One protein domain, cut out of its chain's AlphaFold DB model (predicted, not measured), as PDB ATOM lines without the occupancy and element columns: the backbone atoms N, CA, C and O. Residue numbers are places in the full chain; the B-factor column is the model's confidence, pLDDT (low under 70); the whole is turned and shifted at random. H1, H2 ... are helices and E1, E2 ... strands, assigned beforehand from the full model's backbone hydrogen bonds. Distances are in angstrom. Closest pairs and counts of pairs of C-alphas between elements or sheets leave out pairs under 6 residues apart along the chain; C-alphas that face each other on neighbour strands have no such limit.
ATOM      1  N   ALA A   7      38.803  75.227  36.096       91.06
ATOM      2  CA  ALA A   7      37.898  75.869  37.049       91.06
ATOM      3  C   ALA A   7      37.606  77.323  36.653       91.06
ATOM      4  O   ALA A   7      36.447  77.731  36.558       91.06
ATOM      5  N   ALA A   8      38.649  78.090  36.333       93.94
ATOM      6  CA  ALA A   8      38.515  79.467  35.877       93.94
ATOM      7  C   ALA A   8      37.806  79.563  34.518       93.94
ATOM      8  O   ALA A   8      37.162  80.573  34.231       93.94
ATOM      9  N   ARG A   9      37.923  78.542  33.660       94.69
ATOM     10  CA  ARG A   9      37.176  78.471  32.400       94.69
ATOM     11  C   ARG A   9      35.697  78.182  32.639       94.69
ATOM     12  O   ARG A   9      34.872  78.868  32.043       94.69
ATOM     13  N   SER A  10      35.382  77.229  33.514       94.94
ATOM     14  CA  SER A  10      34.006  76.876  33.880       94.94
ATOM     15  C   SER A  10      33.259  78.076  34.467       94.94
ATOM     16  O   SER A  10      32.222  78.467  33.939       94.94
ATOM     17  N   ALA A  11      33.857  78.762  35.448       94.31
ATOM     18  CA  ALA A  11      33.269  79.959  36.052       94.31
ATOM     19  C   ALA A  11      32.993  81.076  35.028       94.31
ATOM     20  O   ALA A  11      32.009  81.802  35.134       94.31
ATOM     21  N   MET A  12      33.849  81.209  34.009       94.81
ATOM     22  CA  MET A  12      33.659  82.198  32.946       94.81
ATOM     23  C   MET A  12      32.513  81.821  31.994       94.81
ATOM     24  O   MET A  12      31.792  82.703  31.541       94.81
ATOM     25  N   LEU A  13      32.343  80.530  31.684       95.25
ATOM     26  CA  LEU A  13      31.213  80.052  30.879       95.25
ATOM     27  C   LEU A  13      29.889  80.210  31.622       95.25
ATOM     28  O   LEU A  13      28.911  80.640  31.018       95.25
ATOM     29  N   GLU A  14      29.877  79.926  32.924       94.62
ATOM     30  CA  GLU A  14      28.714  80.168  33.773       94.62
ATOM     31  C   GLU A  14      28.338  81.654  33.775       94.62
ATOM     32  O   GLU A  14      27.179  82.000  33.561       94.62
ATOM     33  N   ASP A  15      29.315  82.548  33.937       94.88
ATOM     34  CA  ASP A  15      29.067  83.989  33.906       94.88
ATOM     35  C   ASP A  15      28.494  84.464  32.559       94.88
ATOM     36  O   ASP A  15      27.525  85.227  32.523       94.88
ATOM     37  N   TYR A  16      29.023  83.948  31.447       94.62
ATOM     38  CA  TYR A  16      28.490  84.221  30.112       94.62
ATOM     39  C   TYR A  16      27.064  83.700  29.934       94.62
ATOM     40  O   TYR A  16      26.212  84.432  29.429       94.62
ATOM     41  N   ALA A  17      26.790  82.468  30.363       94.88
ATOM     42  CA  ALA A  17      25.462  81.875  30.277       94.88
ATOM     43  C   ALA A  17      24.442  82.668  31.110       94.88
ATOM     44  O   ALA A  17      23.384  83.030  30.599       94.88
ATOM     45  N   ARG A  18      24.782  83.038  32.355       94.75
ATOM     46  CA  ARG A  18      23.933  83.897  33.206       94.75
ATOM     47  C   ARG A  18      23.702  85.283  32.612       94.75
ATOM     48  O   ARG A  18      22.645  85.865  32.827       94.75
ATOM     49  N   SER A  19      24.671  85.795  31.857       94.38
ATOM     50  CA  SER A  19      24.557  87.060  31.121       94.38
ATOM     51  C   SER A  19      23.736  86.937  29.828       94.38
ATOM     52  O   SER A  19      23.595  87.915  29.097       94.38
ATOM     53  N   GLY A  20      23.185  85.753  29.532       94.88
ATOM     54  CA  GLY A  20      22.299  85.511  28.394       94.88
ATOM     55  C   GLY A  20      23.000  85.037  27.119       94.88
ATOM     56  O   GLY A  20      22.386  85.052  26.051       94.88
ATOM     57  N   LEU A  21      24.269  84.616  27.183       94.50
ATOM     58  CA  LEU A  21      24.935  84.028  26.021       94.50
ATOM     59  C   LEU A  21      24.294  82.673  25.679       94.50
ATOM     60  O   LEU A  21      24.438  81.714  26.429       94.50
ATOM     61  N   GLY A  22      23.631  82.580  24.522       94.81
ATOM     62  CA  GLY A  22      23.047  81.321  24.029       94.81
ATOM     63  C   GLY A  22      23.977  80.492  23.134       94.81
ATOM     64  O   GLY A  22      23.767  79.298  22.954       94.81
ATOM     65  N   VAL A  23      25.020  81.101  22.559       95.56
ATOM     66  CA  VAL A  23      25.961  80.410  21.662       95.56
ATOM     67  C   VAL A  23      27.393  80.845  21.950       95.56
ATOM     68  O   VAL A  23      27.751  82.007  21.761       95.56
ATOM     69  N   LEU A  24      28.248  79.894  22.318       95.44
ATOM     70  CA  LEU A  24      29.692  80.079  22.368       95.44
ATOM     71  C   LEU A  24      30.298  79.800  20.988       95.44
ATOM     72  O   LEU A  24      30.560  78.650  20.627       95.44
ATOM     73  N   ALA A  25      30.540  80.857  20.213       95.50
ATOM     74  CA  ALA A  25      31.222  80.756  18.927       95.50
ATOM     75  C   ALA A  25      32.747  80.882  19.095       95.50
ATOM     76  O   ALA A  25      33.242  81.897  19.584       95.50
ATOM     77  N   VAL A  26      33.504  79.873  18.660       95.56
ATOM     78  CA  VAL A  26      34.971  79.844  18.763       95.56
ATOM     79  C   VAL A  26      35.592  79.760  17.374       95.56
ATOM     80  O   VAL A  26      35.300  78.853  16.596       95.56
ATOM     81  N   SER A  27      36.475  80.709  17.057       94.94
ATOM     82  CA  SER A  27      37.225  80.680  15.799       94.94
ATOM     83  C   SER A  27      38.289  79.590  15.830       94.94
ATOM     84  O   SER A  27      39.101  79.525  16.751       94.94
ATOM     85  N   ARG A  28      38.277  78.738  14.806       96.62
ATOM     86  CA  ARG A  28      39.256  77.677  14.587       96.62
ATOM     87  C   ARG A  28      39.349  77.374  13.100       96.62
ATOM     88  O   ARG A  28      38.374  76.913  12.513       96.62
ATOM     89  N   HIS A  29      40.505  77.610  12.488       96.81
ATOM     90  CA  HIS A  29      40.636  77.592  11.020       96.81
ATOM     91  C   HIS A  29      41.345  76.353  10.460       96.81
ATOM     92  O   HIS A  29      41.571  76.266   9.255       96.81
ATOM     93  N   HIS A  30      41.694  75.392  11.318       97.75
ATOM     94  CA  HIS A  30      42.197  74.081  10.912       97.75
ATOM     95  C   HIS A  30      42.044  73.056  12.049       97.75
ATOM     96  O   HIS A  30      41.942  73.454  13.207       97.75
ATOM     97  N   HIS A  31      42.037  71.751  11.763       96.94
ATOM     98  CA  HIS A  31      41.997  70.724  12.819       96.94
ATOM     99  C   HIS A  31      43.349  70.592  13.538       96.94
ATOM    100  O   HIS A  31      43.383  70.483  14.760       96.94
ATOM    101  N   ASP A  32      44.456  70.683  12.795       97.12
ATOM    102  CA  ASP A  32      45.820  70.723  13.336       97.12
ATOM    103  C   ASP A  32      46.120  72.037  14.083       97.12
ATOM    104  O   ASP A  32      45.852  73.133  13.579       97.12
ATOM    105  N   ASP A  33      46.694  71.913  15.284       94.81
ATOM    106  CA  ASP A  33      47.002  73.034  16.179       94.81
ATOM    107  C   ASP A  33      48.093  73.955  15.625       94.81
ATOM    108  O   ASP A  33      47.970  75.180  15.724       94.81
ATOM    109  N   GLY A  34      49.127  73.395  14.992       96.00
ATOM    110  CA  GLY A  34      50.224  74.165  14.411       96.00
ATOM    111  C   GLY A  34      49.769  74.986  13.207       96.00
ATOM    112  O   GLY A  34      50.068  76.180  13.110       96.00
ATOM    113  N   VAL A  35      48.985  74.377  12.317       97.06
ATOM    114  CA  VAL A  35      48.380  75.066  11.171       97.06
ATOM    115  C   VAL A  35      47.420  76.151  11.647       97.06
ATOM    116  O   VAL A  35      47.558  77.298  11.225       97.06
ATOM    117  N   SER A  36      46.494  75.843  12.562       96.00
ATOM    118  CA  SER A  36      45.530  76.842  13.038       96.00
ATOM    119  C   SER A  36      46.221  78.013  13.738       96.00
ATOM    120  O   SER A  36      45.850  79.159  13.501       96.00
ATOM    121  N   THR A  37      47.242  77.748  14.558       95.12
ATOM    122  CA  THR A  37      48.009  78.800  15.244       95.12
ATOM    123  C   THR A  37      48.733  79.693  14.247       95.12
ATOM    124  O   THR A  37      48.682  80.914  14.378       95.12
ATOM    125  N   ARG A  38      49.351  79.114  13.209       95.81
ATOM    126  CA  ARG A  38      49.996  79.878  12.134       95.81
ATOM    127  C   ARG A  38      48.999  80.769  11.392       95.81
ATOM    128  O   ARG A  38      49.294  81.935  11.160       95.81
ATOM    129  N   LEU A  39      47.831  80.234  11.036       93.75
ATOM    130  CA  LEU A  39      46.801  80.975  10.300       93.75
ATOM    131  C   LEU A  39      46.180  82.100  11.135       93.75
ATOM    132  O   LEU A  39      45.921  83.180  10.616       93.75
ATOM    133  N   MET A  40      45.937  81.855  12.423       92.44
ATOM    134  CA  MET A  40      45.274  82.814  13.312       92.44
ATOM    135  C   MET A  40      46.249  83.755  14.027       92.44
ATOM    136  O   MET A  40      45.810  84.719  14.648       92.44
ATOM    137  N   SER A  41      47.555  83.466  13.991       92.75
ATOM    138  CA  SER A  41      48.572  84.097  14.850       92.75
ATOM    139  C   SER A  41      48.200  84.065  16.342       92.75
ATOM    140  O   SER A  41      48.570  84.946  17.116       92.75
ATOM    141  N   LEU A  42      47.436  83.044  16.744       90.12
ATOM    142  CA  LEU A  42      46.878  82.905  18.081       90.12
ATOM    143  C   LEU A  42      46.744  81.430  18.443       90.12
ATOM    144  O   LEU A  42      45.998  80.681  17.814       90.12
ATOM    145  N   GLU A  43      47.420  81.039  19.514       89.69
ATOM    146  CA  GLU A  43      47.240  79.722  20.111       89.69
ATOM    147  C   GLU A  43      45.937  79.685  20.917       89.69
ATOM    148  O   GLU A  43      45.749  80.455  21.866       89.69
ATOM    149  N   THR A  44      45.040  78.778  20.530       87.69
ATOM    150  CA  THR A  44      43.741  78.578  21.179       87.69
ATOM    151  C   THR A  44      43.503  77.090  21.392       87.69
ATOM    152  O   THR A  44      43.280  76.352  20.431       87.69
ATOM    153  N   ASP A  45      43.489  76.664  22.655       91.88
ATOM    154  CA  ASP A  45      43.121  75.302  23.045       91.88
ATOM    155  C   ASP A  45      41.597  75.105  22.978       91.88
ATOM    156  O   ASP A  45      40.866  75.180  23.969       91.88
ATOM    157  N   VAL A  46      41.097  74.917  21.755       94.19
ATOM    158  CA  VAL A  46      39.665  74.723  21.489       94.19
ATOM    159  C   VAL A  46      39.165  73.399  22.060       94.19
ATOM    160  O   VAL A  46      38.016  73.337  22.490       94.19
ATOM    161  N   LYS A  47      40.015  72.366  22.128       94.38
ATOM    162  CA  LYS A  47      39.648  71.070  22.716       94.38
ATOM    163  C   LYS A  47      39.327  71.228  24.194       94.38
ATOM    164  O   LYS A  47      38.276  70.771  24.628       94.38
ATOM    165  N   ALA A  48      40.173  71.934  24.942       94.19
ATOM    166  CA  ALA A  48      39.922  72.163  26.356       94.19
ATOM    167  C   ALA A  48      38.689  73.058  26.579       94.19
ATOM    168  O   ALA A  48      37.914  72.810  27.499       94.19
ATOM    169  N   VAL A  49      38.448  74.056  25.719       95.19
ATOM    170  CA  VAL A  49      37.200  74.846  25.763       95.19
ATOM    171  C   VAL A  49      35.972  73.966  25.519       95.19
ATOM    172  O   VAL A  49      35.026  74.032  26.302       95.19
ATOM    173  N   ALA A  50      35.995  73.128  24.481       95.38
ATOM    174  CA  ALA A  50      34.898  72.220  24.153       95.38
ATOM    175  C   ALA A  50      34.659  71.182  25.254       95.38
ATOM    176  O   ALA A  50      33.512  70.886  25.582       95.38
ATOM    177  N   GLN A  51      35.733  70.667  25.855       95.62
ATOM    178  CA  GLN A  51      35.665  69.753  26.988       95.62
ATOM    179  C   GLN A  51      34.989  70.417  28.191       95.62
ATOM    180  O   GLN A  51      34.003  69.881  28.681       95.62
ATOM    181  N   THR A  52      35.449  71.601  28.614       96.00
ATOM    182  CA  THR A  52      34.828  72.325  29.735       96.00
ATOM    183  C   THR A  52      33.359  72.636  29.450       96.00
ATOM    184  O   THR A  52      32.515  72.406  30.309       96.00
ATOM    185  N   TRP A  53      33.032  73.106  28.238       95.50
ATOM    186  CA  TRP A  53      31.646  73.362  27.839       95.50
ATOM    187  C   TRP A  53      30.775  72.103  27.941       95.50
ATOM    188  O   TRP A  53      29.667  72.183  28.464       95.50
ATOM    189  N   ARG A  54      31.274  70.948  27.480       93.62
ATOM    190  CA  ARG A  54      30.576  69.654  27.548       93.62
ATOM    191  C   ARG A  54      30.372  69.158  28.972       93.62
ATOM    192  O   ARG A  54      29.279  68.718  29.298       93.62
ATOM    193  N   GLU A  55      31.423  69.187  29.785       94.50
ATOM    194  CA  GLU A  55      31.397  68.673  31.158       94.50
ATOM    195  C   GLU A  55      30.445  69.476  32.050       94.50
ATOM    196  O   GLU A  55      29.846  68.909  32.956       94.50
ATOM    197  N   GLY A  56      30.261  70.770  31.770       92.44
ATOM    198  CA  GLY A  56      29.344  71.631  32.512       92.44
ATOM    199  C   GLY A  56      27.985  71.869  31.849       92.44
ATOM    200  O   GLY A  56      27.290  72.789  32.266       92.44
ATOM    201  N   ARG A  57      27.580  71.081  30.840       91.31
ATOM    202  CA  ARG A  57      26.306  71.264  30.101       91.31
ATOM    203  C   ARG A  57      25.087  71.445  31.009       91.31
ATOM    204  O   ARG A  57      24.217  72.244  30.679       91.31
ATOM    205  N   ASP A  58      25.050  70.764  32.150       93.38
ATOM    206  CA  ASP A  58      23.942  70.850  33.110       93.38
ATOM    207  C   ASP A  58      23.857  72.216  33.818       93.38
ATOM    208  O   ASP A  58      22.784  72.617  34.263       93.38
ATOM    209  N   HIS A  59      24.963  72.963  33.890       92.69
ATOM    210  CA  HIS A  59      25.008  74.321  34.441       92.69
ATOM    211  C   HIS A  59      24.559  75.392  33.432       92.69
ATOM    212  O   HIS A  59      24.220  76.505  33.828       92.69
ATOM    213  N   TRP A  60      24.554  75.071  32.135       93.94
ATOM    214  CA  TRP A  60      24.173  75.976  31.044       93.94
ATOM    215  C   TRP A  60      23.436  75.216  29.928       93.94
ATOM    216  O   TRP A  60      23.937  75.119  28.804       93.94
ATOM    217  N   PRO A  61      22.235  74.679  30.202       91.69
ATOM    218  CA  PRO A  61      21.539  73.786  29.271       91.69
ATOM    219  C   PRO A  61      21.233  74.435  27.912       91.69
ATOM    220  O   PRO A  61      21.201  73.739  26.897       91.69
ATOM    221  N   ASP A  62      21.076  75.761  27.882       92.75
ATOM    222  CA  ASP A  62      20.751  76.527  26.675       92.75
ATOM    223  C   ASP A  62      21.985  77.051  25.918       92.75
ATOM    224  O   ASP A  62      21.851  77.588  24.818       92.75
ATOM    225  N   LEU A  63      23.196  76.902  26.472       95.19
ATOM    226  CA  LEU A  63      24.424  77.356  25.819       95.19
ATOM    227  C   LEU A  63      24.898  76.304  24.815       95.19
ATOM    228  O   LEU A  63      25.452  75.267  25.189       95.19
ATOM    229  N   SER A  64      24.758  76.591  23.522       95.00
ATOM    230  CA  SER A  64      25.344  75.771  22.460       95.00
ATOM    231  C   SER A  64      26.783  76.196  22.143       95.00
ATOM    232  O   SER A  64      27.223  77.291  22.494       95.00
ATOM    233  N   MET A  65      27.540  75.327  21.468       95.56
ATOM    234  CA  MET A  65      28.890  75.640  20.997       95.56
ATOM    235  C   MET A  65      28.974  75.519  19.480       95.56
ATOM    236  O   MET A  65      28.518  74.535  18.891       95.56
ATOM    237  N   ARG A  66      29.615  76.514  18.864       97.25
ATOM    238  CA  ARG A  66      29.771  76.644  17.417       97.25
ATOM    239  C   ARG A  66      31.221  76.919  17.054       97.25
ATOM    240  O   ARG A  66      31.870  77.764  17.666       97.25
ATOM    241  N   LEU A  67      31.713  76.264  16.012       98.06
ATOM    242  CA  LEU A  67      33.033  76.550  15.455       98.06
ATOM    243  C   LEU A  67      32.935  77.446  14.228       98.06
ATOM    244  O   LEU A  67      32.047  77.279  13.394       98.06
ATOM    245  N   ILE A  68      33.868  78.388  14.110       97.50
ATOM    246  CA  ILE A  68      33.991  79.270  12.948       97.50
ATOM    247  C   ILE A  68      35.288  78.946  12.201       97.50
ATOM    248  O   ILE A  68      36.386  79.194  12.705       97.50
ATOM    249  N   CYS A  69      35.162  78.434  10.979       98.00
ATOM    250  CA  CYS A  69      36.273  78.088  10.101       98.00
ATOM    251  C   CYS A  69      36.292  78.999   8.873       98.00
ATOM    252  O   CYS A  69      35.369  78.975   8.065       98.00
ATOM    253  N   VAL A  70      37.362  79.772   8.702       97.44
ATOM    254  CA  VAL A  70      37.599  80.504   7.456       97.44
ATOM    255  C   VAL A  70      38.352  79.584   6.497       97.44
ATOM    256  O   VAL A  70      39.454  79.130   6.807       97.44
ATOM    257  N   LEU A  71      37.737  79.290   5.356       97.88
ATOM    258  CA  LEU A  71      38.303  78.518   4.261       97.88
ATOM    259  C   LEU A  71      39.381  79.348   3.561       97.88
ATOM    260  O   LEU A  71      39.130  80.466   3.099       97.88
ATOM    261  N   GLN A  72      40.584  78.792   3.484       96.94
ATOM    262  CA  GLN A  72      41.728  79.429   2.842       96.94
ATOM    263  C   GLN A  72      42.784  78.403   2.455       96.94
ATOM    264  O   GLN A  72      42.939  77.387   3.135       96.94
ATOM    265  N   ARG A  73      43.559  78.708   1.411       97.00
ATOM    266  CA  ARG A  73      44.721  77.913   0.990       97.00
ATOM    267  C   ARG A  73      45.708  77.733   2.143       97.00
ATOM    268  O   ARG A  73      46.043  78.691   2.837       97.00
ATOM    269  N   GLY A  74      46.196  76.508   2.329       96.00
ATOM    270  CA  GLY A  74      47.071  76.136   3.444       96.00
ATOM    271  C   GLY A  74      46.354  75.973   4.792       96.00
ATOM    272  O   GLY A  74      47.026  75.762   5.807       96.00
ATOM    273  N   GLY A  75      45.022  76.094   4.805       97.56
ATOM    274  CA  GLY A  75      44.123  75.715   5.889       97.56
ATOM    275  C   GLY A  75      43.176  74.610   5.428       97.56
ATOM    276  O   GLY A  75      43.621  73.590   4.911       97.56
ATOM    277  N   VAL A  76      41.870  74.792   5.631       98.31
ATOM    278  CA  VAL A  76      40.861  73.903   5.036       98.31
ATOM    279  C   VAL A  76      40.638  74.330   3.584       98.31
ATOM    280  O   VAL A  76      39.917  75.294   3.324       98.31
ATOM    281  N   ASP A  77      41.294  73.639   2.653       97.94
ATOM    282  CA  ASP A  77      41.330  74.001   1.227       97.94
ATOM    283  C   ASP A  77      41.065  72.851   0.251       97.94
ATOM    284  O   ASP A  77      40.998  73.052  -0.963       97.94
ATOM    285  N   SER A  78      40.870  71.647   0.773       98.44
ATOM    286  CA  SER A  78      40.589  70.447   0.000       98.44
ATOM    287  C   SER A  78      39.535  69.591   0.689       98.44
ATOM    288  O   SER A  78      39.283  69.720   1.891       98.44
ATOM    289  N   ARG A  79      38.952  68.655  -0.067       98.25
ATOM    290  CA  ARG A  79      37.989  67.689   0.476       98.25
ATOM    291  C   ARG A  79      38.555  66.946   1.681       98.25
ATOM    292  O   ARG A  79      37.861  66.833   2.680       98.25
ATOM    293  N   GLN A  80      39.798  66.476   1.580       98.31
ATOM    294  CA  GLN A  80      40.435  65.726   2.658       98.31
ATOM    295  C   GLN A  80      40.527  66.584   3.922       98.31
ATOM    296  O   GLN A  80      40.006  66.205   4.960       98.31
ATOM    297  N   THR A  81      41.080  67.795   3.809       98.50
ATOM    298  CA  THR A  81      41.213  68.700   4.963       98.50
ATOM    299  C   THR A  81      39.865  69.120   5.557       98.50
ATOM    300  O   THR A  81      39.787  69.378   6.757       98.50
ATOM    301  N   LEU A  82      38.805  69.187   4.740       98.69
ATOM    302  CA  LEU A  82      37.444  69.461   5.199       98.69
ATOM    303  C   LEU A  82      36.872  68.267   5.967       98.69
ATOM    304  O   LEU A  82      36.357  68.455   7.063       98.69
ATOM    305  N   GLU A  83      36.994  67.052   5.430       98.62
ATOM    306  CA  GLU A  83      36.570  65.820   6.104       98.62
ATOM    307  C   GLU A  83      37.320  65.641   7.436       98.62
ATOM    308  O   GLU A  83      36.693  65.388   8.466       98.62
ATOM    309  N   ASP A  84      38.632  65.890   7.461       98.62
ATOM    310  CA  ASP A  84      39.444  65.867   8.684       98.62
ATOM    311  C   ASP A  84      38.968  66.924   9.696       98.62
ATOM    312  O   ASP A  84      38.858  66.648  10.894       98.62
ATOM    313  N   TYR A  85      38.637  68.132   9.223       98.62
ATOM    314  CA  TYR A  85      38.107  69.204  10.067       98.62
ATOM    315  C   TYR A  85      36.755  68.851  10.683       98.62
ATOM    316  O   TYR A  85      36.579  69.009  11.892       98.62
ATOM    317  N   VAL A  86      35.807  68.363   9.882       98.44
ATOM    318  CA  VAL A  86      34.471  67.988  10.365       98.44
ATOM    319  C   VAL A  86      34.567  66.808  11.337       98.44
ATOM    320  O   VAL A  86      33.910  66.820  12.377       98.44
ATOM    321  N   SER A  87      35.452  65.843  11.072       98.19
ATOM    322  CA  SER A  87      35.717  64.711  11.972       98.19
ATOM    323  C   SER A  87      36.292  65.171  13.311       98.19
ATOM    324  O   SER A  87      35.832  64.754  14.374       98.19
ATOM    325  N   TRP A  88      37.264  66.083  13.277       97.94
ATOM    326  CA  TRP A  88      37.842  66.684  14.475       97.94
ATOM    327  C   TRP A  88      36.814  67.501  15.275       97.94
ATOM    328  O   TRP A  88      36.754  67.382  16.501       97.94
ATOM    329  N   ALA A  89      35.974  68.288  14.601       97.31
ATOM    330  CA  ALA A  89      34.906  69.063  15.230       97.31
ATOM    331  C   ALA A  89      33.865  68.147  15.903       97.31
ATOM    332  O   ALA A  89      33.509  68.352  17.068       97.31
ATOM    333  N   ALA A  90      33.446  67.081  15.215       96.25
ATOM    334  CA  ALA A  90      32.549  66.066  15.761       96.25
ATOM    335  C   ALA A  90      33.149  65.383  17.003       96.25
ATOM    336  O   ALA A  90      32.467  65.250  18.017       96.25
ATOM    337  N   ALA A  91      34.443  65.038  16.981       95.88
ATOM    338  CA  ALA A  91      35.143  64.462  18.133       95.88
ATOM    339  C   ALA A  91      35.251  65.433  19.328       95.88
ATOM    340  O   ALA A  91      35.222  65.014  20.490       95.88
ATOM    341  N   CYS A  92      35.318  66.743  19.066       93.94
ATOM    342  CA  CYS A  92      35.204  67.762  20.112       93.94
ATOM    343  C   CYS A  92      33.784  67.826  20.705       93.94
ATOM    344  O   CYS A  92      33.610  68.316  21.820       93.94
ATOM    345  N   GLY A  93      32.781  67.273  20.019       91.62
ATOM    346  CA  GLY A  93      31.373  67.278  20.417       91.62
ATOM    347  C   GLY A  93      30.654  68.582  20.077       91.62
ATOM    348  O   GLY A  93      29.618  68.879  20.672       91.62
ATOM    349  N   THR A  94      31.205  69.384  19.159       89.75
ATOM    350  CA  THR A  94      30.568  70.624  18.701       89.75
ATOM    351  C   THR A  94      29.484  70.294  17.683       89.75
ATOM    352  O   THR A  94      29.782  69.683  16.660       89.75
ATOM    353  N   GLY A  95      28.243  70.707  17.950       88.56
ATOM    354  CA  GLY A  95      27.095  70.426  17.079       88.56
ATOM    355  C   GLY A  95      26.948  71.383  15.894       88.56
ATOM    356  O   GLY A  95      26.133  71.135  15.007       88.56
ATOM    357  N   GLU A  96      27.708  72.482  15.863       97.38
ATOM    358  CA  GLU A  96      27.566  73.518  14.840       97.38
ATOM    359  C   GLU A  96      28.909  73.985  14.276       97.38
ATOM    360  O   GLU A  96      29.852  74.275  15.016       97.38
ATOM    361  N   ILE A  97      28.967  74.130  12.951       98.50
ATOM    362  CA  ILE A  97      30.133  74.638  12.227       98.50
ATOM    363  C   ILE A  97      29.678  75.713  11.238       98.50
ATOM    364  O   ILE A  97      28.708  75.546  10.504       98.50
ATOM    365  N   CYS A  98      30.388  76.833  11.193       98.38
ATOM    366  CA  CYS A  98      30.260  77.839  10.147       98.38
ATOM    367  C   CYS A  98      31.536  77.871   9.319       98.38
ATOM    368  O   CYS A  98      32.592  78.245   9.832       98.38
ATOM    369  N   PHE A  99      31.415  77.543   8.041       98.44
ATOM    370  CA  PHE A  99      32.450  77.783   7.054       98.44
ATOM    371  C   PHE A  99      32.221  79.130   6.381       98.44
ATOM    372  O   PHE A  99      31.120  79.424   5.910       98.44
ATOM    373  N   LYS A 100      33.277  79.938   6.342       96.19
ATOM    374  CA  LYS A 100      33.285  81.240   5.681       96.19
ATOM    375  C   LYS A 100      34.404  81.315   4.674       96.19
ATOM    376  O   LYS A 100      35.450  80.713   4.880       96.19
ATOM    377  N   GLU A 101      34.232  82.104   3.633       94.38
ATOM    378  CA  GLU A 101      35.353  82.457   2.768       94.38
ATOM    379  C   GLU A 101      36.242  83.510   3.434       94.38
ATOM    380  O   GLU A 101      35.801  84.250   4.321       94.38
ATOM    381  N   LEU A 102      37.498  83.609   2.985       91.50
ATOM    382  CA  LEU A 102      38.326  84.762   3.317       91.50
ATOM    383  C   LEU A 102      37.599  86.049   2.951       91.50
ATOM    384  O   LEU A 102      37.099  86.213   1.836       91.50
ATOM    385  N   TYR A 103      37.568  86.955   3.918       86.00
ATOM    386  CA  TYR A 103      36.888  88.218   3.770       86.00
ATOM    387  C   TYR A 103      37.663  89.135   2.819       86.00
ATOM    388  O   TYR A 103      38.873  89.346   2.970       86.00
ATOM    389  N   VAL A 104      36.943  89.694   1.852       83.69
ATOM    390  CA  VAL A 104      37.424  90.735   0.950       83.69
ATOM    391  C   VAL A 104      36.589  91.968   1.226       83.69
ATOM    392  O   VAL A 104      35.375  91.960   1.039       83.69
ATOM    393  N   SER A 105      37.247  93.037   1.663       78.12
ATOM    394  CA  SER A 105      36.557  94.285   1.948       78.12
ATOM    395  C   SER A 105      36.012  94.910   0.673       78.12
ATOM    396  O   SER A 105      36.784  95.151  -0.258       78.12
ATOM    397  N   THR A 106      34.719  95.225   0.653       70.19
ATOM    398  CA  THR A 106      34.074  95.864  -0.503       70.19
ATOM    399  C   THR A 106      34.078  97.388  -0.404       70.19
ATOM    400  O   THR A 106      34.117  98.063  -1.430       70.19
ATOM    401  N   SER A 107      34.113  97.934   0.817       65.44
ATOM    402  CA  SER A 107      34.235  99.374   1.059       65.44
ATOM    403  C   SER A 107      35.687  99.815   1.258       65.44
ATOM    404  O   SER A 107      36.460  99.130   1.935       65.44
ATOM    405  N   ALA A 108      36.027 101.000   0.734       60.34
ATOM    406  CA  ALA A 108      37.266 101.716   1.053       60.34
ATOM    407  C   ALA A 108      37.323 102.205   2.515       60.34
ATOM    408  O   ALA A 108      38.401 102.492   3.035       60.34
ATOM    409  N   GLU A 109      36.166 102.287   3.175       59.09
ATOM    410  CA  GLU A 109      35.989 102.813   4.537       59.09
ATOM    411  C   GLU A 109      36.213 101.751   5.622       59.09
ATOM    412  O   GLU A 109      36.370 102.073   6.803       59.09
ATOM    413  N   SER A 110      36.293 100.485   5.217       60.84
ATOM    414  CA  SER A 110      36.491  99.360   6.120       60.84
ATOM    415  C   SER A 110      37.802  99.449   6.881       60.84
ATOM    416  O   SER A 110      38.853  99.800   6.336       60.84
ATOM    417  N   VAL A 111      37.778  99.043   8.154       59.12
ATOM    418  CA  VAL A 111      38.999  98.943   8.973       59.12
ATOM    419  C   VAL A 111      39.997  97.941   8.383       59.12
ATOM    420  O   VAL A 111      41.199  98.052   8.628       59.12
ATOM    421  N   TYR A 112      39.506  97.006   7.564       60.50
ATOM    422  CA  TYR A 112      40.296  96.005   6.857       60.50
ATOM    423  C   TYR A 112      40.609  96.376   5.409       60.50
ATOM    424  O   TYR A 112      41.306  95.611   4.740       60.50
ATOM    425  N   HIS A 113      40.144  97.526   4.909       64.00
ATOM    426  CA  HIS A 113      40.459  97.948   3.551       64.00
ATOM    427  C   HIS A 113      41.951  98.268   3.422       64.00
ATOM    428  O   HIS A 113      42.438  99.355   3.738       64.00
ATOM    429  N   ARG A 114      42.697  97.274   2.949       71.31
ATOM    430  CA  ARG A 114      44.076  97.394   2.495       71.31
ATOM    431  C   ARG A 114      44.165  96.647   1.177       71.31
ATOM    432  O   ARG A 114      43.929  95.442   1.153       71.31
ATOM    433  N   HIS A 115      44.543  97.333   0.099       74.88
ATOM    434  CA  HIS A 115      44.624  96.725  -1.236       74.88
ATOM    435  C   HIS A 115      45.444  95.427  -1.247       74.88
ATOM    436  O   HIS A 115      45.024  94.443  -1.846       74.88
ATOM    437  N   ALA A 116      46.559  95.390  -0.509       84.75
ATOM    438  CA  ALA A 116      47.376  94.187  -0.369       84.75
ATOM    439  C   ALA A 116      46.657  93.044   0.372       84.75
ATOM    440  O   ALA A 116      46.779  91.894  -0.034       84.75
ATOM    441  N   ALA A 117      45.887  93.345   1.426       84.25
ATOM    442  CA  ALA A 117      45.141  92.332   2.173       84.25
ATOM    443  C   ALA A 117      43.989  91.761   1.337       84.25
ATOM    444  O   ALA A 117      43.838  90.549   1.281       84.25
ATOM    445  N   ASN A 118      43.246  92.602   0.610       88.19
ATOM    446  CA  ASN A 118      42.204  92.139  -0.311       88.19
ATOM    447  C   ASN A 118      42.783  91.288  -1.448       88.19
ATOM    448  O   ASN A 118      42.252  90.221  -1.748       88.19
ATOM    449  N   ALA A 119      43.886  91.728  -2.065       88.88
ATOM    450  CA  ALA A 119      44.561  90.958  -3.109       88.88
ATOM    451  C   ALA A 119      45.040  89.597  -2.580       88.88
ATOM    452  O   ALA A 119      44.867  88.574  -3.242       88.88
ATOM    453  N   TRP A 120      45.589  89.576  -1.362       92.25
ATOM    454  CA  TRP A 120      45.970  88.339  -0.695       92.25
ATOM    455  C   TRP A 120      44.753  87.447  -0.432       92.25
ATOM    456  O   TRP A 120      44.790  86.276  -0.807       92.25
ATOM    457  N   SER A 121      43.665  87.995   0.122       92.06
ATOM    458  CA  SER A 121      42.421  87.261   0.374       92.06
ATOM    459  C   SER A 121      41.890  86.618  -0.901       92.06
ATOM    460  O   SER A 121      41.635  85.422  -0.900       92.06
ATOM    461  N   HIS A 122      41.811  87.359  -2.010       91.12
ATOM    462  CA  HIS A 122      41.389  86.809  -3.301       91.12
ATOM    463  C   HIS A 122      42.276  85.654  -3.776       91.12
ATOM    464  O   HIS A 122      41.769  84.633  -4.228       91.12
ATOM    465  N   ALA A 123      43.600  85.793  -3.665       94.12
ATOM    466  CA  ALA A 123      44.532  84.758  -4.107       94.12
ATOM    467  C   ALA A 123      44.456  83.475  -3.254       94.12
ATOM    468  O   ALA A 123      44.729  82.378  -3.754       94.12
ATOM    469  N   HIS A 124      44.073  83.601  -1.981       96.12
ATOM    470  CA  HIS A 124      44.068  82.504  -1.009       96.12
ATOM    471  C   HIS A 124      42.670  81.997  -0.654       96.12
ATOM    472  O   HIS A 124      42.560  81.041   0.111       96.12
ATOM    473  N   GLN A 125      41.613  82.593  -1.204       94.62
ATOM    474  CA  GLN A 125      40.242  82.164  -0.961       94.62
ATOM    475  C   GLN A 125      40.024  80.739  -1.476       94.62
ATOM    476  O   GLN A 125      40.545  80.336  -2.521       94.62
ATOM    477  N   VAL A 126      39.232  79.981  -0.727       97.44
ATOM    478  CA  VAL A 126      38.737  78.661  -1.114       97.44
ATOM    479  C   VAL A 126      37.222  78.785  -1.263       97.44
ATOM    480  O   VAL A 126      36.586  79.301  -0.341       97.44
ATOM    481  N   PRO A 127      36.646  78.347  -2.394       96.31
ATOM    482  CA  PRO A 127      35.234  78.560  -2.672       96.31
ATOM    483  C   PRO A 127      34.347  77.724  -1.750       96.31
ATOM    484  O   PRO A 127      34.650  76.567  -1.445       96.31
ATOM    485  N   LEU A 128      33.182  78.269  -1.390       97.12
ATOM    486  CA  LEU A 128      32.171  77.534  -0.613       97.12
ATOM    487  C   LEU A 128      31.667  76.265  -1.304       97.12
ATOM    488  O   LEU A 128      31.136  75.394  -0.615       97.12
ATOM    489  N   SER A 129      31.845  76.126  -2.625       97.81
ATOM    490  CA  SER A 129      31.485  74.901  -3.352       97.81
ATOM    491  C   SER A 129      32.110  73.658  -2.722       97.81
ATOM    492  O   SER A 129      31.458  72.623  -2.685       97.81
ATOM    493  N   LEU A 130      33.294  73.778  -2.107       98.50
ATOM    494  CA  LEU A 130      33.917  72.699  -1.344       98.50
ATOM    495  C   LEU A 130      32.995  72.154  -0.232       98.50
ATOM    496  O   LEU A 130      32.883  70.943  -0.049       98.50
ATOM    497  N   VAL A 131      32.313  73.042   0.495       98.50
ATOM    498  CA  VAL A 131      31.393  72.685   1.586       98.50
ATOM    499  C   VAL A 131      30.039  72.237   1.045       98.50
ATOM    500  O   VAL A 131      29.455  71.293   1.572       98.50
ATOM    501  N   LEU A 132      29.547  72.875  -0.021       98.44
ATOM    502  CA  LEU A 132      28.286  72.487  -0.663       98.44
ATOM    503  C   LEU A 132      28.375  71.070  -1.254       98.44
ATOM    504  O   LEU A 132      27.467  70.262  -1.071       98.44
ATOM    505  N   GLU A 133      29.490  70.746  -1.910       98.56
ATOM    506  CA  GLU A 133      29.769  69.415  -2.453       98.56
ATOM    507  C   GLU A 133      29.935  68.371  -1.346       98.56
ATOM    508  O   GLU A 133      29.435  67.254  -1.486       98.56
ATOM    509  N   PHE A 134      30.596  68.726  -0.237       98.56
ATOM    510  CA  PHE A 134      30.669  67.874   0.952       98.56
ATOM    511  C   PHE A 134      29.270  67.566   1.498       98.56
ATOM    512  O   PHE A 134      28.936  66.396   1.689       98.56
ATOM    513  N   ALA A 135      28.438  68.594   1.694       98.38
ATOM    514  CA  ALA A 135      27.089  68.434   2.222       98.38
ATOM    515  C   ALA A 135      26.242  67.522   1.320       98.38
ATOM    516  O   ALA A 135      25.670  66.541   1.795       98.38
ATOM    517  N   ALA A 136      26.241  67.786   0.010       98.19
ATOM    518  CA  ALA A 136      25.508  66.983  -0.964       98.19
ATOM    519  C   ALA A 136      25.988  65.524  -1.001       98.19
ATOM    520  O   ALA A 136      25.177  64.600  -1.046       98.19
ATOM    521  N   ARG A 137      27.307  65.300  -0.964       98.06
ATOM    522  CA  ARG A 137      27.897  63.957  -1.019       98.06
ATOM    523  C   ARG A 137      27.550  63.106   0.195       98.06
ATOM    524  O   ARG A 137      27.347  61.906   0.046       98.06
ATOM    525  N   HIS A 138      27.519  63.721   1.370       98.12
ATOM    526  CA  HIS A 138      27.367  63.018   2.642       98.12
ATOM    527  C   HIS A 138      25.942  63.096   3.201       98.12
ATOM    528  O   HIS A 138      25.720  62.832   4.377       98.12
ATOM    529  N   GLY A 139      24.963  63.443   2.360       97.81
ATOM    530  CA  GLY A 139      23.541  63.385   2.708       97.81
ATOM    531  C   GLY A 139      23.073  64.467   3.683       97.81
ATOM    532  O   GLY A 139      22.005  64.335   4.282       97.81
ATOM    533  N   PHE A 140      23.836  65.548   3.849       98.50
ATOM    534  CA  PHE A 140      23.377  66.705   4.608       98.50
ATOM    535  C   PHE A 140      22.255  67.412   3.839       98.50
ATOM    536  O   PHE A 140      22.357  67.668   2.641       98.50
ATOM    537  N   THR A 141      21.183  67.761   4.544       98.38
ATOM    538  CA  THR A 141      19.990  68.387   3.965       98.38
ATOM    539  C   THR A 141      19.936  69.863   4.339       98.38
ATOM    540  O   THR A 141      20.175  70.216   5.491       98.38
ATOM    541  N   GLU A 142      19.624  70.744   3.388       98.31
ATOM    542  CA  GLU A 142      19.383  72.160   3.684       98.31
ATOM    543  C   GLU A 142      18.104  72.293   4.525       98.31
ATOM    544  O   GLU A 142      17.034  71.860   4.106       98.31
ATOM    545  N   VAL A 143      18.212  72.875   5.722       98.38
ATOM    546  CA  VAL A 143      17.084  73.015   6.665       98.38
ATOM    547  C   VAL A 143      16.643  74.458   6.870       98.38
ATOM    548  O   VAL A 143      15.552  74.710   7.369       98.38
ATOM    549  N   SER A 144      17.500  75.420   6.535       98.25
ATOM    550  CA  SER A 144      17.201  76.849   6.634       98.25
ATOM    551  C   SER A 144      18.226  77.656   5.839       98.25
ATOM    552  O   SER A 144      19.213  77.111   5.342       98.25
ATOM    553  N   ARG A 145      18.012  78.969   5.751       97.12
ATOM    554  CA  ARG A 145      18.962  79.920   5.171       97.12
ATOM    555  C   ARG A 145      19.215  81.071   6.135       97.12
ATOM    556  O   ARG A 145      18.323  81.455   6.888       97.12
ATOM    557  N   LEU A 146      20.426  81.619   6.096       93.94
ATOM    558  CA  LEU A 146      20.762  82.881   6.751       93.94
ATOM    559  C   LEU A 146      19.972  84.037   6.104       93.94
ATOM    560  O   LEU A 146      19.523  83.891   4.965       93.94
ATOM    561  N   PRO A 147      19.828  85.198   6.773       91.75
ATOM    562  CA  PRO A 147      19.038  86.323   6.255       91.75
ATOM    563  C   PRO A 147      19.431  86.805   4.849       91.75
ATOM    564  O   PRO A 147      18.582  87.282   4.105       91.75
ATOM    565  N   TRP A 148      20.697  86.641   4.459       90.81
ATOM    566  CA  TRP A 148      21.209  86.976   3.123       90.81
ATOM    567  C   TRP A 148      21.227  85.785   2.144       90.81
ATOM    568  O   TRP A 148      21.838  85.854   1.080       90.81
ATOM    569  N   GLY A 149      20.555  84.683   2.483       93.44
ATOM    570  CA  GLY A 149      20.266  83.566   1.581       93.44
ATOM    571  C   GLY A 149      21.249  82.396   1.612       93.44
ATOM    572  O   GLY A 149      20.990  81.392   0.947       93.44
ATOM    573  N   SER A 150      22.344  82.477   2.375       95.56
ATOM    574  CA  SER A 150      23.311  81.376   2.479       95.56
ATOM    575  C   SER A 150      22.729  80.148   3.192       95.56
ATOM    576  O   SER A 150      22.021  80.310   4.187       95.56
ATOM    577  N   PRO A 151      23.026  78.923   2.726       97.62
ATOM    578  CA  PRO A 151      22.401  77.711   3.240       97.62
ATOM    579  C   PRO A 151      22.927  77.306   4.620       97.62
ATOM    580  O   PRO A 151      24.104  77.478   4.954       97.62
ATOM    581  N   VAL A 152      22.032  76.698   5.396       98.44
ATOM    582  CA  VAL A 152      22.341  75.967   6.622       98.44
ATOM    583  C   VAL A 152      21.870  74.532   6.438       98.44
ATOM    584  O   VAL A 152      20.681  74.266   6.253       98.44
ATOM    585  N   PHE A 153      22.816  73.611   6.513       98.75
ATOM    586  CA  PHE A 153      22.599  72.187   6.375       98.75
ATOM    587  C   PHE A 153      22.503  71.501   7.733       98.75
ATOM    588  O   PHE A 153      23.111  71.944   8.707       98.75
ATOM    589  N   GLN A 154      21.788  70.385   7.777       98.56
ATOM    590  CA  GLN A 154      21.745  69.464   8.902       98.56
ATOM    591  C   GLN A 154      21.995  68.043   8.408       98.56
ATOM    592  O   GLN A 154      21.482  67.640   7.364       98.56
ATOM    593  N   GLY A 155      22.783  67.288   9.159       98.00
ATOM    594  CA  GLY A 155      23.112  65.906   8.845       98.00
ATOM    595  C   GLY A 155      23.781  65.221  10.025       98.00
ATOM    596  O   GLY A 155      23.775  65.733  11.145       98.00
ATOM    597  N   GLU A 156      24.365  64.064   9.757       97.19
ATOM    598  CA  GLU A 156      25.116  63.285  10.733       97.19
ATOM    599  C   GLU A 156      26.513  63.003  10.180       97.19
ATOM    600  O   GLU A 156      26.678  62.701   8.998       97.19
ATOM    601  N   TRP A 157      27.529  63.100  11.034       97.38
ATOM    602  CA  TRP A 157      28.898  62.733  10.699       97.38
ATOM    603  C   TRP A 157      29.460  61.830  11.789       97.38
ATOM    604  O   TRP A 157      29.539  62.235  12.947       97.38
ATOM    605  N   HIS A 158      29.825  60.595  11.434       94.50
ATOM    606  CA  HIS A 158      30.302  59.582  12.387       94.50
ATOM    607  C   HIS A 158      29.402  59.420  13.633       94.50
ATOM    608  O   HIS A 158      29.903  59.330  14.752       94.50
ATOM    609  N   GLY A 159      28.075  59.403  13.461       93.88
ATOM    610  CA  GLY A 159      27.131  59.273  14.579       93.88
ATOM    611  C   GLY A 159      26.846  60.571  15.341       93.88
ATOM    612  O   GLY A 159      26.077  60.553  16.300       93.88
ATOM    613  N   VAL A 160      27.457  61.696  14.953       95.19
ATOM    614  CA  VAL A 160      27.265  62.996  15.608       95.19
ATOM    615  C   VAL A 160      26.344  63.874  14.757       95.19
ATOM    616  O   VAL A 160      26.692  64.176  13.611       95.19
ATOM    617  N   PRO A 161      25.194  64.330  15.290       96.81
ATOM    618  CA  PRO A 161      24.360  65.319  14.620       96.81
ATOM    619  C   PRO A 161      25.117  66.637  14.451       96.81
ATOM    620  O   PRO A 161      25.645  67.184  15.422       96.81
ATOM    621  N   LEU A 162      25.139  67.167  13.230       97.81
ATOM    622  CA  LEU A 162      25.832  68.405  12.894       97.81
ATOM    623  C   LEU A 162      24.935  69.359  12.110       97.81
ATOM    624  O   LEU A 162      24.181  68.958  11.220       97.81
ATOM    625  N   ARG A 163      25.090  70.652  12.399       98.31
ATOM    626  CA  ARG A 163      24.566  71.760  11.598       98.31
ATOM    627  C   ARG A 163      25.721  72.540  10.988       98.31
ATOM    628  O   ARG A 163      26.629  72.968  11.697       98.31
ATOM    629  N   ILE A 164      25.690  72.731   9.674       98.56
ATOM    630  CA  ILE A 164      26.766  73.379   8.921       98.56
ATOM    631  C   ILE A 164      26.203  74.571   8.156       98.56
ATOM    632  O   ILE A 164      25.349  74.401   7.293       98.56
ATOM    633  N   ALA A 165      26.701  75.772   8.432       98.25
ATOM    634  CA  ALA A 165      26.459  76.942   7.591       98.25
ATOM    635  C   ALA A 165      27.664  77.177   6.675       98.25
ATOM    636  O   ALA A 165      28.805  77.090   7.128       98.25
ATOM    637  N   ALA A 166      27.416  77.507   5.411       96.94
ATOM    638  CA  ALA A 166      28.449  77.853   4.436       96.94
ATOM    639  C   ALA A 166      28.101  79.206   3.817       96.94
ATOM    640  O   ALA A 166      27.084  79.317   3.132       96.94
ATOM    641  N   TYR A 167      28.889  80.246   4.094       95.50
ATOM    642  CA  TYR A 167      28.506  81.598   3.696       95.50
ATOM    643  C   TYR A 167      29.662  82.550   3.430       95.50
ATOM    644  O   TYR A 167      30.710  82.518   4.070       95.50
ATOM    645  N   THR A 168      29.403  83.467   2.509       91.00
ATOM    646  CA  THR A 168      30.122  84.729   2.382       91.00
ATOM    647  C   THR A 168      29.370  85.749   3.229       91.00
ATOM    648  O   THR A 168      28.138  85.719   3.297       91.00
ATOM    649  N   GLU A 169      30.095  86.620   3.921       87.62
ATOM    650  CA  GLU A 169      29.468  87.714   4.667       87.62
ATOM    651  C   GLU A 169      28.727  88.653   3.698       87.62
ATOM    652  O   GLU A 169      29.239  88.915   2.604       87.62
ATOM    653  N   PRO A 170      27.536  89.165   4.061       87.06
ATOM    654  CA  PRO A 170      26.860  90.169   3.253       87.06
ATOM    655  C   PRO A 170      27.667  91.474   3.263       87.06
ATOM    656  O   PRO A 170      28.396  91.762   4.212       87.06
TER     657      PRO A 170
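Overview. This is residues 7 to 170 of the 209 residues of an uncharacterized protein of Verrucomicrobiaceae bacterium (UniProt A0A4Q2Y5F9). One strongly twisted sheet of six strands makes the body, with H3, H4 and H6 packed over one of its faces. H1 and H5 lie toward opposite ends of the whole, and H2 only grazes the sheet. The printed part has 164 residues, with named elements in the order H1 E1 H2 H3 E2 H4 E3 H5 H6 E4 E5 E6. The sheet is mixed, in the order E1 E2 E3 E6 E5 E4, and the class is mixed, helices and strands. The whole is compact, with a radius of gyration of the C-alphas of 16.4 A and spans of 46 by 37 by 33 A.

Along the chain. Find C-alpha 7 at (37.898, 75.869, 37.049); from there H1 runs to residue 18, over 16.6 A. Next come E1, residues 23 to 27, H2, residues 33 to 40, and H3, residues 46 to 55. E2, residues 64 to 71, covers 22.5 A. H4, residues 79 to 92, begins at (37.989, 67.689, 0.476) and covers 19.8 A. Then read E3, residues 96 to 101, H5, residues 115 to 124, H6, residues 129 to 137, E4, residues 141 to 145, and E5, residues 151 to 157. E6, residues 160 to 167, covers 22.1 A and ends at (28.506, 81.598, 3.696).

Arrangement. Start at edge strand E1, parallel to E2, with N 24 and O 64 within hydrogen-bond range at 2.8 A. E2 and E3 are parallel, with N 69 and O 98 at 2.8 A. E3 and E6 are parallel, with N 99 and O 165 at 2.8 A. E4, E5 and E6 form a meander, each strand the antiparallel neighbour of the one before; look at N 155 and O 162, 3.0 A, and N 143 and O 152, 2.9 A. E1, H2 H3, E2 and E2, H4, E3 are strand-helix-strand units, parallel neighbour strands joined through helices, with right-handed crossovers; E3, H5 H6, E4 is a split one, also right-handed, with E6 and E5 between its strands. H3, H4 and H6 on the same face make two layers, helices on one face of a sheet. H3 runs along E1 and E2 at a height over the sheet of 10.1 A, H6 over E6 at 8.5 A. H1 touches H3, C-alphas of Ser 10 and Thr 52 closest at 6.2 A, and only grazes the sheet. H5 is only just not on the sheet, with 4 pairs of C-alphas within 10 A. In all six helices every O i to N i+4 pair is within hydrogen-bond range.

Size, cuts and confidence. The C-alphas of Asp 58 and His 115, the two farthest apart, are 47.7 A apart. The printed part has no cut. The one long link is E3 to H5, residues 102 to 114; there, at residues 107 to 113, pLDDT falls under 70.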